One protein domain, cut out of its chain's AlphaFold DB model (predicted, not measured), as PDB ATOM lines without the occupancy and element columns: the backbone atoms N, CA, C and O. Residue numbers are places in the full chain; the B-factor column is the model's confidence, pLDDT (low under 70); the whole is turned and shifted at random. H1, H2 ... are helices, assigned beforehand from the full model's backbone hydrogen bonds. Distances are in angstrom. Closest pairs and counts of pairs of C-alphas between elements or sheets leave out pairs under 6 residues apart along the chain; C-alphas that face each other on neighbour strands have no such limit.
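What this domain is: This is residues 117 to 220 of the 241 residues of the protein "Sodium/hydrogen exchanger 1" of Gossypium arboreum (UniProt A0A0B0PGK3). One long helix, H4, sticks out from a small head as an arm that stands free along residues 186 to 220. The head lies at the other end of H4, where H2 and H3, a helical hairpin, pack on its first turns, while H1 lies at the edge of the head and touches no helix. The printed part has 104 residues, with four named helices in the order H1, H2, H3, H4 and no named strand, and its class is all helix. The whole is extended, with a radius of gyration of the C-alphas of 22.4 A, and spans 74 by 37 by 23 A; the arm makes the length.

How they stand to each other: H4, residues 174 to 220, is the longest helix, and H3, residues 146 to 166, touches it at a steep tilt of 47 degrees, opposite ways. H3 touches H4 with residues 155 to 163 alone, and H4 touches H3 with residues 177 to 181 alone; the closest C-alphas of the two, those of Lys 158 and Ile 181, are 6.7 A apart. H2, residues 128 to 136, only just touches H4, with 3 pairs of C-alphas within 8 A, the closest being those of Arg 128 and Asp 178 at 6.3 A; the two run the same way at a steep tilt of 61 degrees. H2 and H3 form a hairpin at a shallow tilt of 19 degrees, opposite ways. They too only just touch, with 3 pairs of C-alphas within 8 A, the closest being those of His 136 and Ala 148 at 6.7 A. H1, residues 117 to 122, is apart from H3 and H4, and only just apart from H2, with the closest C-alphas 8.0 A apart. Of the three pairs of helices that touch, one is at a shallow tilt, and the packing is mostly crossed, but only just. In H1, H2, H3 and H4 every O i to N i+4 pair is within hydrogen-bond range.

Where its parts are: H4 runs 69.7 A from C-alpha 174 at (-75.287, -21.889, 105.393) to C-alpha 220 at (-71.304, 4.244, 40.923). H3 measures 30.2 A from residue 146 to 166, H2 12.4 A from 128 to 136, and H1 8.5 A from 117 to 122. H1 begins with C-alpha 117 at (-90.506, -30.076, 93.958).

The domain as a whole: The two C-alphas farthest apart, those of Ser 170 and Asp 220, are 75.1 A from each other. Without the free stretch the body has 69 residues and spans 38 by 28 by 20 A. The printed part has no cut; the link from H1 to H2 is tight, and those from H2 to H3 and from H3 to H4 are short. The mean pLDDT of the printed part is 83.0, and it is under 70 in residues 117 to 126 and 166 to 175.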
ATOM      1  N   ALA A 117     -89.684 -30.149  92.751       65.81
ATOM      2  CA  ALA A 117     -90.506 -30.076  93.958       65.81
ATOM      3  C   ALA A 117     -90.554 -31.432  94.672       65.81
ATOM      4  O   ALA A 117     -90.339 -31.498  95.881       65.81
ATOM      5  N   TYR A 118     -90.757 -32.511  93.908       67.62
ATOM      6  CA  TYR A 118     -90.684 -33.867  94.430       67.62
ATOM      7  C   TYR A 118     -89.282 -34.160  94.970       67.62
ATOM      8  O   TYR A 118     -89.177 -34.495  96.141       67.62
ATOM      9  N   GLU A 119     -88.212 -33.929  94.202       67.19
ATOM     10  CA  GLU A 119     -86.835 -34.190  94.658       67.19
ATOM     11  C   GLU A 119     -86.453 -33.421  95.930       67.19
ATOM     12  O   GLU A 119     -85.810 -33.997  96.809       67.19
ATOM     13  N   ARG A 120     -86.894 -32.159  96.060       63.06
ATOM     14  CA  ARG A 120     -86.674 -31.309  97.244       63.06
ATOM     15  C   ARG A 120     -87.461 -31.780  98.471       63.06
ATOM     16  O   ARG A 120     -87.045 -31.506  99.589       63.06
ATOM     17  N   SER A 121     -88.597 -32.448  98.263       64.31
ATOM     18  CA  SER A 121     -89.447 -32.988  99.336       64.31
ATOM     19  C   SER A 121     -89.110 -34.434  99.716       64.31
ATOM     20  O   SER A 121     -89.266 -34.812 100.871       64.31
ATOM     21  N   SER A 122     -88.651 -35.240  98.753       60.69
ATOM     22  CA  SER A 122     -88.435 -36.682  98.901       60.69
ATOM     23  C   SER A 122     -87.023 -37.036  99.348       60.69
ATOM     24  O   SER A 122     -86.793 -38.131  99.849       60.69
ATOM     25  N   SER A 123     -86.064 -36.146  99.098       49.88
ATOM     26  CA  SER A 123     -84.661 -36.357  99.434       49.88
ATOM     27  C   SER A 123     -84.310 -35.497 100.641       49.88
ATOM     28  O   SER A 123     -84.789 -34.371 100.765       49.88
ATOM     29  N   GLN A 124     -83.479 -36.041 101.526       56.69
ATOM     30  CA  GLN A 124     -82.765 -35.342 102.597       56.69
ATOM     31  C   GLN A 124     -82.476 -33.877 102.227       56.69
ATOM     32  O   GLN A 124     -82.094 -33.625 101.090       56.69
ATOM     33  N   LYS A 125     -82.698 -32.921 103.149       60.44
ATOM     34  CA  LYS A 125     -82.595 -31.467 102.897       60.44
ATOM     35  C   LYS A 125     -81.216 -31.093 102.337       60.44
ATOM     36  O   LYS A 125     -80.311 -30.733 103.081       60.44
ATOM     37  N   PHE A 126     -81.058 -31.199 101.028       61.84
ATOM     38  CA  PHE A 126     -79.841 -30.848 100.326       61.84
ATOM     39  C   PHE A 126     -79.851 -29.343 100.059       61.84
ATOM     40  O   PHE A 126     -80.886 -28.767  99.696       61.84
ATOM     41  N   GLY A 127     -78.691 -28.705 100.236       73.62
ATOM     42  CA  GLY A 127     -78.474 -27.325  99.802       73.62
ATOM     43  C   GLY A 127     -78.747 -27.178  98.302       73.62
ATOM     44  O   GLY A 127     -78.720 -28.156  97.547       73.62
ATOM     45  N   ARG A 128     -79.017 -25.957  97.837       77.00
ATOM     46  CA  ARG A 128     -79.325 -25.710  96.414       77.00
ATOM     47  C   ARG A 128     -78.152 -26.102  95.511       77.00
ATOM     48  O   ARG A 128     -78.386 -26.601  94.413       77.00
ATOM     49  N   LEU A 129     -76.917 -25.933  95.988       83.00
ATOM     50  CA  LEU A 129     -75.712 -26.358  95.269       83.00
ATOM     51  C   LEU A 129     -75.613 -27.886  95.172       83.00
ATOM     52  O   LEU A 129     -75.345 -28.431  94.108       83.00
ATOM     53  N   GLN A 130     -75.935 -28.591  96.253       83.19
ATOM     54  CA  GLN A 130     -75.913 -30.052  96.273       83.19
ATOM     55  C   GLN A 130     -77.015 -30.665  95.396       83.19
ATOM     56  O   GLN A 130     -76.809 -31.702  94.767       83.19
ATOM     57  N   LEU A 131     -78.175 -30.006  95.303       83.12
ATOM     58  CA  LEU A 131     -79.222 -30.391  94.357       83.12
ATOM     59  C   LEU A 131     -78.747 -30.244  92.902       83.12
ATOM     60  O   LEU A 131     -79.057 -31.097  92.069       83.12
ATOM     61  N   PHE A 132     -77.974 -29.199  92.590       84.31
ATOM     62  CA  PHE A 132     -77.363 -29.043  91.269       84.31
ATOM     63  C   PHE A 132     -76.413 -30.207  90.959       84.31
ATOM     64  O   PHE A 132     -76.560 -30.824  89.906       84.31
ATOM     65  N   ASP A 133     -75.541 -30.587  91.897       85.38
ATOM     66  CA  ASP A 133     -74.626 -31.720  91.714       85.38
ATOM     67  C   ASP A 133     -75.382 -33.028  91.427       85.38
ATOM     68  O   ASP A 133     -75.106 -33.709  90.443       85.38
ATOM     69  N   ILE A 134     -76.390 -33.368  92.240       84.44
ATOM     70  CA  ILE A 134     -77.180 -34.604  92.074       84.44
ATOM     71  C   ILE A 134     -77.863 -34.645  90.703       84.44
ATOM     72  O   ILE A 134     -77.881 -35.679  90.035       84.44
ATOM     73  N   THR A 135     -78.420 -33.513  90.280       83.94
ATOM     74  CA  THR A 135     -79.219 -33.425  89.054       83.94
ATOM     75  C   THR A 135     -78.370 -33.307  87.793       83.94
ATOM     76  O   THR A 135     -78.905 -33.498  86.707       83.94
ATOM     77  N   HIS A 136     -77.064 -33.053  87.909       84.25
ATOM     78  CA  HIS A 136     -76.140 -32.910  86.775       84.25
ATOM     79  C   HIS A 136     -75.013 -33.956  86.774       84.25
ATOM     80  O   HIS A 136     -74.092 -33.882  85.955       84.25
ATOM     81  N   MET A 137     -75.119 -34.976  87.629       84.88
ATOM     82  CA  MET A 137     -74.277 -36.169  87.605       84.88
ATOM     83  C   MET A 137     -74.962 -37.344  86.890       84.88
ATOM     84  O   MET A 137     -76.187 -37.500  86.887       84.88
ATOM     85  N   LYS A 138     -74.141 -38.205  86.287       84.62
ATOM     86  CA  LYS A 138     -74.523 -39.531  85.788       84.62
ATOM     87  C   LYS A 138     -74.656 -40.515  86.955       84.62
ATOM     88  O   LYS A 138     -74.164 -40.286  88.058       84.62
ATOM     89  N   LYS A 139     -75.248 -41.687  86.697       83.00
ATOM     90  CA  LYS A 139     -75.367 -42.770  87.699       83.00
ATOM     91  C   LYS A 139     -74.015 -43.251  88.249       83.00
ATOM     92  O   LYS A 139     -73.948 -43.684  89.392       83.00
ATOM     93  N   ASN A 140     -72.949 -43.150  87.456       84.69
ATOM     94  CA  ASN A 140     -71.572 -43.469  87.848       84.69
ATOM     95  C   ASN A 140     -70.856 -42.308  88.577       84.69
ATOM     96  O   ASN A 140     -69.648 -42.383  88.769       84.69
ATOM     97  N   ARG A 141     -71.582 -41.247  88.966       80.94
ATOM     98  CA  ARG A 141     -71.081 -40.037  89.647       80.94
ATOM     99  C   ARG A 141     -70.112 -39.164  88.843       80.94
ATOM    100  O   ARG A 141     -69.519 -38.259  89.421       80.94
ATOM    101  N   SER A 142     -69.968 -39.374  87.533       85.62
ATOM    102  CA  SER A 142     -69.251 -38.410  86.693       85.62
ATOM    103  C   SER A 142     -70.180 -37.290  86.196       85.62
ATOM    104  O   SER A 142     -71.396 -37.507  86.095       85.62
ATOM    105  N   PRO A 143     -69.650 -36.095  85.883       84.38
ATOM    106  CA  PRO A 143     -70.441 -35.006  85.317       84.38
ATOM    107  C   PRO A 143     -71.124 -35.400  83.998       84.38
ATOM    108  O   PRO A 143     -70.620 -36.216  83.214       84.38
ATOM    109  N   MET A 144     -72.300 -34.823  83.742       84.19
ATOM    110  CA  MET A 144     -73.046 -35.075  82.504       84.19
ATOM    111  C   MET A 144     -72.307 -34.567  81.260       84.19
ATOM    112  O   MET A 144     -72.263 -35.274  80.250       84.19
ATOM    113  N   THR A 145     -71.706 -33.380  81.356       86.56
ATOM    114  CA  THR A 145     -70.948 -32.694  80.299       86.56
ATOM    115  C   THR A 145     -69.747 -31.965  80.909       86.56
ATOM    116  O   THR A 145     -69.747 -31.679  82.106       86.56
ATOM    117  N   SER A 146     -68.746 -31.628  80.090       86.31
ATOM    118  CA  SER A 146     -67.579 -30.836  80.517       86.31
ATOM    119  C   SER A 146     -67.963 -29.446  81.034       86.31
ATOM    120  O   SER A 146     -67.367 -28.934  81.971       86.31
ATOM    121  N   GLU A 147     -69.004 -28.834  80.478       85.62
ATOM    122  CA  GLU A 147     -69.486 -27.543  80.973       85.62
ATOM    123  C   GLU A 147     -70.192 -27.651  82.327       85.62
ATOM    124  O   GLU A 147     -70.093 -26.743  83.151       85.62
ATOM    125  N   ALA A 148     -70.914 -28.750  82.580       84.75
ATOM    126  CA  ALA A 148     -71.486 -29.000  83.899       84.75
ATOM    127  C   ALA A 148     -70.368 -29.189  84.934       84.75
ATOM    128  O   ALA A 148     -70.465 -28.641  86.027       84.75
ATOM    129  N   GLU A 149     -69.294 -29.890  84.565       89.81
ATOM    130  CA  GLU A 149     -68.088 -30.041  85.385       89.81
ATOM    131  C   GLU A 149     -67.450 -28.691  85.729       89.81
ATOM    132  O   GLU A 149     -67.273 -28.390  86.908       89.81
ATOM    133  N   GLU A 150     -67.230 -27.828  84.732       89.88
ATOM    134  CA  GLU A 150     -66.690 -26.476  84.930       89.88
ATOM    135  C   GLU A 150     -67.574 -25.638  85.873       89.88
ATOM    136  O   GLU A 150     -67.087 -24.894  86.729       89.88
ATOM    137  N   ILE A 151     -68.902 -25.746  85.741       87.38
ATOM    138  CA  ILE A 151     -69.839 -25.054  86.635       87.38
ATOM    139  C   ILE A 151     -69.739 -25.616  88.057       87.38
ATOM    140  O   ILE A 151     -69.684 -24.831  89.001       87.38
ATOM    141  N   MET A 152     -69.711 -26.941  88.218       88.75
ATOM    142  CA  MET A 152     -69.601 -27.593  89.526       88.75
ATOM    143  C   MET A 152     -68.297 -27.205  90.235       88.75
ATOM    144  O   MET A 152     -68.324 -26.901  91.425       88.75
ATOM    145  N   GLU A 153     -67.174 -27.158  89.518       90.56
ATOM    146  CA  GLU A 153     -65.876 -26.723  90.047       90.56
ATOM    147  C   GLU A 153     -65.925 -25.264  90.521       90.56
ATOM    148  O   GLU A 153     -65.665 -24.976  91.688       90.56
ATOM    149  N   LYS A 154     -66.429 -24.352  89.680       89.06
ATOM    150  CA  LYS A 154     -66.601 -22.935  90.047       89.06
ATOM    151  C   LYS A 154     -67.513 -22.732  91.257       89.06
ATOM    152  O   LYS A 154     -67.304 -21.804  92.042       89.06
ATOM    153  N   LEU A 155     -68.557 -23.549  91.400       89.06
ATOM    154  CA  LEU A 155     -69.448 -23.500  92.560       89.06
ATOM    155  C   LEU A 155     -68.745 -24.002  93.829       89.06
ATOM    156  O   LEU A 155     -68.928 -23.393  94.885       89.06
ATOM    157  N   LYS A 156     -67.914 -25.047  93.727       88.19
ATOM    158  CA  LYS A 156     -67.093 -25.551  94.841       88.19
ATOM    159  C   LYS A 156     -66.079 -24.508  95.308       88.19
ATOM    160  O   LYS A 156     -66.038 -24.223  96.501       88.19
ATOM    161  N   ASP A 157     -65.359 -23.867  94.392       89.62
ATOM    162  CA  ASP A 157     -64.379 -22.824  94.731       89.62
ATOM    163  C   ASP A 157     -65.033 -21.635  95.445       89.62
ATOM    164  O   ASP A 157     -64.557 -21.161  96.482       89.62
ATOM    165  N   LYS A 158     -66.178 -21.165  94.924       87.69
ATOM    166  CA  LYS A 158     -66.950 -20.086  95.560       87.69
ATOM    167  C   LYS A 158     -67.456 -20.499  96.943       87.69
ATOM    168  O   LYS A 158     -67.443 -19.673  97.853       87.69
ATOM    169  N   LYS A 159     -67.874 -21.755  97.115       86.62
ATOM    170  CA  LYS A 159     -68.319 -22.284  98.407       86.62
ATOM    171  C   LYS A 159     -67.194 -22.266  99.439       86.62
ATOM    172  O   LYS A 159     -67.385 -21.668 100.494       86.62
ATOM    173  N   VAL A 160     -66.017 -22.795  99.101       87.06
ATOM    174  CA  VAL A 160     -64.836 -22.775  99.984       87.06
ATOM    175  C   VAL A 160     -64.479 -21.342 100.390       87.06
ATOM    176  O   VAL A 160     -64.273 -21.058 101.569       87.06
ATOM    177  N   LYS A 161     -64.484 -20.404  99.433       86.81
ATOM    178  CA  LYS A 161     -64.228 -18.982  99.703       86.81
ATOM    179  C   LYS A 161     -65.217 -18.392 100.714       86.81
ATOM    180  O   LYS A 161     -64.805 -17.672 101.623       86.81
ATOM    181  N   TYR A 162     -66.513 -18.658 100.558       80.88
ATOM    182  CA  TYR A 162     -67.536 -18.111 101.452       80.88
ATOM    183  C   TYR A 162     -67.584 -18.786 102.822       80.88
ATOM    184  O   TYR A 162     -67.854 -18.107 103.813       80.88
ATOM    185  N   GLU A 163     -67.285 -20.081 102.903       82.06
ATOM    186  CA  GLU A 163     -67.138 -20.797 104.174       82.06
ATOM    187  C   GLU A 163     -65.951 -20.250 104.980       82.06
ATOM    188  O   GLU A 163     -66.097 -19.999 106.175       82.06
ATOM    189  N   ALA A 164     -64.824 -19.944 104.325       82.44
ATOM    190  CA  ALA A 164     -63.676 -19.303 104.969       82.44
ATOM    191  C   ALA A 164     -64.015 -17.913 105.540       82.44
ATOM    192  O   ALA A 164     -63.639 -17.598 106.667       82.44
ATOM    193  N   ILE A 165     -64.774 -17.096 104.797       77.44
ATOM    194  CA  ILE A 165     -65.234 -15.773 105.262       77.44
ATOM    195  C   ILE A 165     -66.211 -15.916 106.437       77.44
ATOM    196  O   ILE A 165     -66.118 -15.182 107.416       77.44
ATOM    197  N   THR A 166     -67.123 -16.886 106.368       68.12
ATOM    198  CA  THR A 166     -68.131 -17.133 107.413       68.12
ATOM    199  C   THR A 166     -67.504 -17.666 108.700       68.12
ATOM    200  O   THR A 166     -67.951 -17.323 109.789       68.12
ATOM    201  N   SER A 167     -66.411 -18.430 108.612       68.69
ATOM    202  CA  SER A 167     -65.645 -18.842 109.795       68.69
ATOM    203  C   SER A 167     -65.056 -17.656 110.577       68.69
ATOM    204  O   SER A 167     -64.705 -17.829 111.742       68.69
ATOM    205  N   SER A 168     -64.950 -16.472 109.960       65.62
ATOM    206  CA  SER A 168     -64.517 -15.226 110.604       65.62
ATOM    207  C   SER A 168     -65.679 -14.359 111.109       65.62
ATOM    208  O   SER A 168     -65.440 -13.447 111.898       65.62
ATOM    209  N   ASP A 169     -66.914 -14.608 110.665       57.66
ATOM    210  CA  ASP A 169     -68.091 -13.786 110.958       57.66
ATOM    211  C   ASP A 169     -69.256 -14.701 111.370       57.66
ATOM    212  O   ASP A 169     -69.978 -15.258 110.541       57.66
ATOM    213  N   SER A 170     -69.410 -14.895 112.685       61.41
ATOM    214  CA  SER A 170     -70.311 -15.883 113.315       61.41
ATOM    215  C   SER A 170     -71.819 -15.706 113.035       61.41
ATOM    216  O   SER A 170     -72.640 -16.442 113.579       61.41
ATOM    217  N   SER A 171     -72.201 -14.743 112.191       60.16
ATOM    218  CA  SER A 171     -73.583 -14.326 111.935       60.16
ATOM    219  C   SER A 171     -74.222 -14.921 110.664       60.16
ATOM    220  O   SER A 171     -75.426 -14.746 110.448       60.16
ATOM    221  N   VAL A 172     -73.474 -15.638 109.813       57.47
ATOM    222  CA  VAL A 172     -73.961 -16.061 108.481       57.47
ATOM    223  C   VAL A 172     -74.405 -17.536 108.447       57.47
ATOM    224  O   VAL A 172     -73.625 -18.454 108.670       57.47
ATOM    225  N   ASN A 173     -75.682 -17.781 108.122       66.00
ATOM    226  CA  ASN A 173     -76.277 -19.119 107.951       66.00
ATOM    227  C   ASN A 173     -75.869 -19.775 106.606       66.00
ATOM    228  O   ASN A 173     -75.828 -19.105 105.576       66.00
ATOM    229  N   LEU A 174     -75.650 -21.098 106.582       61.00
ATOM    230  CA  LEU A 174     -75.287 -21.889 105.393       61.00
ATOM    231  C   LEU A 174     -76.251 -21.725 104.194       61.00
ATOM    232  O   LEU A 174     -75.806 -21.632 103.051       61.00
ATOM    233  N   GLU A 175     -77.569 -21.644 104.418       65.69
ATOM    234  CA  GLU A 175     -78.544 -21.440 103.324       65.69
ATOM    235  C   GLU A 175     -78.441 -20.021 102.724       65.69
ATOM    236  O   GLU A 175     -78.763 -19.801 101.554       65.69
ATOM    237  N   ASN A 176     -77.911 -19.062 103.490       75.19
ATOM    238  CA  ASN A 176     -77.588 -17.721 103.003       75.19
ATOM    239  C   ASN A 176     -76.377 -17.750 102.049       75.19
ATOM    240  O   ASN A 176     -76.362 -17.042 101.041       75.19
ATOM    241  N   ILE A 177     -75.401 -18.627 102.313       78.69
ATOM    242  CA  ILE A 177     -74.204 -18.801 101.476       78.69
ATOM    243  C   ILE A 177     -74.579 -19.356 100.096       78.69
ATOM    244  O   ILE A 177     -74.228 -18.751  99.081       78.69
ATOM    245  N   ASP A 178     -75.357 -20.442 100.039       81.62
ATOM    246  CA  ASP A 178     -75.830 -21.034  98.775       81.62
ATOM    247  C   ASP A 178     -76.582 -20.002  97.914       81.62
ATOM    248  O   ASP A 178     -76.338 -19.871  96.712       81.62
ATOM    249  N   ASN A 179     -77.481 -19.224  98.528       82.38
ATOM    250  CA  ASN A 179     -78.252 -18.194  97.829       82.38
ATOM    251  C   ASN A 179     -77.371 -17.055  97.307       82.38
ATOM    252  O   ASN A 179     -77.584 -16.581  96.185       82.38
ATOM    253  N   ARG A 180     -76.368 -16.638  98.085       85.00
ATOM    254  CA  ARG A 180     -75.399 -15.621  97.670       85.00
ATOM    255  C   ARG A 180     -74.575 -16.096  96.475       85.00
ATOM    256  O   ARG A 180     -74.489 -15.376  95.482       85.00
ATOM    257  N   ILE A 181     -74.059 -17.326  96.524       87.06
ATOM    258  CA  ILE A 181     -73.279 -17.932  95.433       87.06
ATOM    259  C   ILE A 181     -74.106 -18.012  94.147       87.06
ATOM    260  O   ILE A 181     -73.625 -17.628  93.078       87.06
ATOM    261  N   ILE A 182     -75.360 -18.464  94.242       85.75
ATOM    262  CA  ILE A 182     -76.269 -18.552  93.092       85.75
ATOM    263  C   ILE A 182     -76.552 -17.163  92.513       85.75
ATOM    264  O   ILE A 182     -76.477 -16.981  91.300       85.75
ATOM    265  N   THR A 183     -76.830 -16.174  93.362       85.94
ATOM    266  CA  THR A 183     -77.127 -14.801  92.920       85.94
ATOM    267  C   THR A 183     -75.935 -14.175  92.197       85.94
ATOM    268  O   THR A 183     -76.102 -13.561  91.143       85.94
ATOM    269  N   GLU A 184     -74.722 -14.365  92.714       87.75
ATOM    270  CA  GLU A 184     -73.500 -13.903  92.051       87.75
ATOM    271  C   GLU A 184     -73.266 -14.625  90.729       87.75
ATOM    272  O   GLU A 184     -72.972 -13.984  89.726       87.75
ATOM    273  N   ARG A 185     -73.465 -15.948  90.686       87.44
ATOM    274  CA  ARG A 185     -73.324 -16.706  89.439       87.44
ATOM    275  C   ARG A 185     -74.311 -16.239  88.369       87.44
ATOM    276  O   ARG A 185     -73.920 -16.121  87.210       87.44
ATOM    277  N   LEU A 186     -75.554 -15.951  88.748       86.88
ATOM    278  CA  LEU A 186     -76.558 -15.394  87.841       86.88
ATOM    279  C   LEU A 186     -76.138 -14.014  87.324       86.88
ATOM    280  O   LEU A 186     -76.281 -13.741  86.134       86.88
ATOM    281  N   ARG A 187     -75.569 -13.161  88.184       88.88
ATOM    282  CA  ARG A 187     -75.040 -11.851  87.779       88.88
ATOM    283  C   ARG A 187     -73.896 -11.989  86.771       88.88
ATOM    284  O   ARG A 187     -73.928 -11.317  85.742       88.88
ATOM    285  N   ASP A 188     -72.949 -12.893  87.024       88.94
ATOM    286  CA  ASP A 188     -71.829 -13.176  86.113       88.94
ATOM    287  C   ASP A 188     -72.340 -13.647  84.741       88.94
ATOM    288  O   ASP A 188     -71.875 -13.185  83.701       88.94
ATOM    289  N   GLN A 189     -73.335 -14.540  84.726       86.81
ATOM    290  CA  GLN A 189     -73.948 -15.031  83.488       86.81
ATOM    291  C   GLN A 189     -74.659 -13.917  82.713       86.81
ATOM    292  O   GLN A 189     -74.520 -13.842  81.493       86.81
ATOM    293  N   ILE A 190     -75.393 -13.036  83.397       89.00
ATOM    294  CA  ILE A 190     -76.045 -11.884  82.761       89.00
ATOM    295  C   ILE A 190     -75.000 -10.965  82.122       89.00
ATOM    296  O   ILE A 190     -75.166 -10.587  80.963       89.00
ATOM    297  N   ALA A 191     -73.907 -10.667  82.826       91.56
ATOM    298  CA  ALA A 191     -72.825  -9.843  82.292       91.56
ATOM    299  C   ALA A 191     -72.173 -10.481  81.051       91.56
ATOM    300  O   ALA A 191     -71.961  -9.804  80.045       91.56
ATOM    301  N   GLN A 192     -71.928 -11.797  81.074       88.25
ATOM    302  CA  GLN A 192     -71.408 -12.537  79.917       88.25
ATOM    303  C   GLN A 192     -72.363 -12.491  78.716       88.25
ATOM    304  O   GLN A 192     -71.928 -12.256  77.587       88.25
ATOM    305  N   MET A 193     -73.669 -12.670  78.942       87.06
ATOM    306  CA  MET A 193     -74.670 -12.558  77.875       87.06
ATOM    307  C   MET A 193     -74.732 -11.142  77.297       87.06
ATOM    308  O   MET A 193     -74.844 -10.988  76.081       87.06
ATOM    309  N   GLN A 194     -74.654 -10.113  78.144       89.25
ATOM    310  CA  GLN A 194     -74.633  -8.717  77.703       89.25
ATOM    311  C   GLN A 194     -73.405  -8.435  76.835       89.25
ATOM    312  O   GLN A 194     -73.561  -7.906  75.738       89.25
ATOM    313  N   ALA A 195     -72.214  -8.860  77.268       91.31
ATOM    314  CA  ALA A 195     -70.979  -8.703  76.502       91.31
ATOM    315  C   ALA A 195     -71.061  -9.392  75.128       91.31
ATOM    316  O   ALA A 195     -70.822  -8.754  74.105       91.31
ATOM    317  N   SER A 196     -71.507 -10.654  75.088       92.00
ATOM    318  CA  SER A 196     -71.677 -11.393  73.827       92.00
ATOM    319  C   SER A 196     -72.731 -10.760  72.906       92.00
ATOM    320  O   SER A 196     -72.575 -10.755  71.687       92.00
ATOM    321  N   THR A 197     -73.798 -10.181  73.466       90.56
ATOM    322  CA  THR A 197     -74.823  -9.473  72.680       90.56
ATOM    323  C   THR A 197     -74.264  -8.190  72.070       90.56
ATOM    324  O   THR A 197     -74.526  -7.901  70.904       90.56
ATOM    325  N   ILE A 198     -73.481  -7.429  72.837       93.00
ATOM    326  CA  ILE A 198     -72.819  -6.212  72.351       93.00
ATOM    327  C   ILE A 198     -71.873  -6.556  71.195       93.00
ATOM    328  O   ILE A 198     -71.899  -5.879  70.168       93.00
ATOM    329  N   GLU A 199     -71.105  -7.637  71.326       93.44
ATOM    330  CA  GLU A 199     -70.203  -8.129  70.281       93.44
ATOM    331  C   GLU A 199     -70.962  -8.530  69.002       93.44
ATOM    332  O   GLU A 199     -70.619  -8.076  67.909       93.44
ATOM    333  N   GLN A 200     -72.063  -9.279  69.128       91.56
ATOM    334  CA  GLN A 200     -72.913  -9.641  67.984       91.56
ATOM    335  C   GLN A 200     -73.536  -8.416  67.299       91.56
ATOM    336  O   GLN A 200     -73.609  -8.361  66.071       91.56
ATOM    337  N   ILE A 201     -73.973  -7.413  68.070       92.69
ATOM    338  CA  ILE A 201     -74.502  -6.160  67.513       92.69
ATOM    339  C   ILE A 201     -73.409  -5.410  66.748       92.69
ATOM    340  O   ILE A 201     -73.680  -4.885  65.668       92.69
ATOM    341  N   ALA A 202     -72.187  -5.359  67.281       94.12
ATOM    342  CA  ALA A 202     -71.060  -4.722  66.608       94.12
ATOM    343  C   ALA A 202     -70.743  -5.412  65.273       94.12
ATOM    344  O   ALA A 202     -70.618  -4.732  64.254       94.12
ATOM    345  N   GLN A 203     -70.713  -6.748  65.252       93.19
ATOM    346  CA  GLN A 203     -70.506  -7.523  64.028       93.19
ATOM    347  C   GLN A 203     -71.606  -7.263  62.988       93.19
ATOM    348  O   GLN A 203     -71.304  -6.960  61.836       93.19
ATOM    349  N   LEU A 204     -72.881  -7.295  63.391       94.50
ATOM    350  CA  LEU A 204     -74.002  -7.018  62.484       94.50
ATOM    351  C   LEU A 204     -73.955  -5.597  61.907       94.50
ATOM    352  O   LEU A 204     -74.282  -5.402  60.737       94.50
ATOM    353  N   ARG A 205     -73.540  -4.604  62.705       93.75
ATOM    354  CA  ARG A 205     -73.356  -3.222  62.232       93.75
ATOM    355  C   ARG A 205     -72.209  -3.113  61.230       93.75
ATOM    356  O   ARG A 205     -72.373  -2.439  60.218       93.75
ATOM    357  N   ALA A 206     -71.089  -3.790  61.478       93.38
ATOM    358  CA  ALA A 206     -69.965  -3.824  60.547       93.38
ATOM    359  C   ALA A 206     -70.345  -4.500  59.217       93.38
ATOM    360  O   ALA A 206     -70.035  -3.978  58.149       93.38
ATOM    361  N   GLU A 207     -71.080  -5.614  59.269       94.12
ATOM    362  CA  GLU A 207     -71.588  -6.294  58.072       94.12
ATOM    363  C   GLU A 207     -72.586  -5.435  57.287       94.12
ATOM    364  O   GLU A 207     -72.542  -5.411  56.058       94.12
ATOM    365  N   ALA A 208     -73.485  -4.723  57.974       93.69
ATOM    366  CA  ALA A 208     -74.422  -3.808  57.329       93.69
ATOM    367  C   ALA A 208     -73.685  -2.663  56.616       93.69
ATOM    368  O   ALA A 208     -73.935  -2.431  55.437       93.69
ATOM    369  N   ALA A 209     -72.716  -2.031  57.288       95.25
ATOM    370  CA  ALA A 209     -71.898  -0.973  56.699       95.25
ATOM    371  C   ALA A 209     -71.095  -1.468  55.482       95.25
ATOM    372  O   ALA A 209     -71.028  -0.789  54.460       95.25
ATOM    373  N   ALA A 210     -70.528  -2.678  55.548       94.06
ATOM    374  CA  ALA A 210     -69.820  -3.274  54.416       94.06
ATOM    375  C   ALA A 210     -70.743  -3.496  53.203       94.06
ATOM    376  O   ALA A 210     -70.350  -3.202  52.074       94.06
ATOM    377  N   ARG A 211     -71.981  -3.960  53.431       94.00
ATOM    378  CA  ARG A 211     -72.980  -4.132  52.360       94.00
ATOM    379  C   ARG A 211     -73.415  -2.801  51.754       94.00
ATOM    380  O   ARG A 211     -73.584  -2.743  50.541       94.00
ATOM    381  N   GLU A 212     -73.575  -1.751  52.558       92.75
ATOM    382  CA  GLU A 212     -73.891  -0.404  52.059       92.75
ATOM    383  C   GLU A 212     -72.768   0.133  51.164       92.75
ATOM    384  O   GLU A 212     -73.031   0.581  50.051       92.75
ATOM    385  N   VAL A 213     -71.506   0.001  51.589       95.31
ATOM    386  CA  VAL A 213     -70.345   0.401  50.775       95.31
ATOM    387  C   VAL A 213     -70.286  -0.380  49.460       95.31
ATOM    388  O   VAL A 213     -70.019   0.202  48.409       95.31
ATOM    389  N   GLU A 214     -70.541  -1.690  49.489       94.25
ATOM    390  CA  GLU A 214     -70.569  -2.516  48.277       94.25
ATOM    391  C   GLU A 214     -71.715  -2.119  47.333       94.25
ATOM    392  O   GLU A 214     -71.521  -2.063  46.117       94.25
ATOM    393  N   GLN A 215     -72.899  -1.817  47.871       93.31
ATOM    394  CA  GLN A 215     -74.033  -1.343  47.078       93.31
ATOM    395  C   GLN A 215     -73.746   0.008  46.421       93.31
ATOM    396  O   GLN A 215     -74.013   0.150  45.227       93.31
ATOM    397  N   SER A 216     -73.160   0.957  47.153       93.81
ATOM    398  CA  SER A 216     -72.771   2.255  46.597       93.81
ATOM    399  C   SER A 216     -71.748   2.102  45.471       93.81
ATOM    400  O   SER A 216     -71.949   2.654  44.397       93.81
ATOM    401  N   ARG A 217     -70.722   1.252  45.641       95.50
ATOM    402  CA  ARG A 217     -69.746   0.971  44.569       95.50
ATOM    403  C   ARG A 217     -70.401   0.415  43.305       95.50
ATOM    404  O   ARG A 217     -70.104   0.880  42.211       95.50
ATOM    405  N   LYS A 218     -71.315  -0.552  43.449       96.38
ATOM    406  CA  LYS A 218     -72.062  -1.115  42.308       96.38
ATOM    407  C   LYS A 218     -72.917  -0.061  41.608       96.38
ATOM    408  O   LYS A 218     -73.063  -0.104  40.390       96.38
ATOM    409  N   TYR A 219     -73.498   0.862  42.370       95.69
ATOM    410  CA  TYR A 219     -74.284   1.961  41.823       95.69
ATOM    411  C   TYR A 219     -73.408   2.944  41.031       95.69
ATOM    412  O   TYR A 219     -73.748   3.263  39.892       95.69
ATOM    413  N   ASP A 220     -72.261   3.346  41.581       96.56
ATOM    414  CA  ASP A 220     -71.304   4.244  40.923       96.56
ATOM    415  C   ASP A 220     -70.748   3.628  39.623       96.56
ATOM    416  O   ASP A 220     -70.678   4.295  38.588       96.56
TER     417      ASP A 220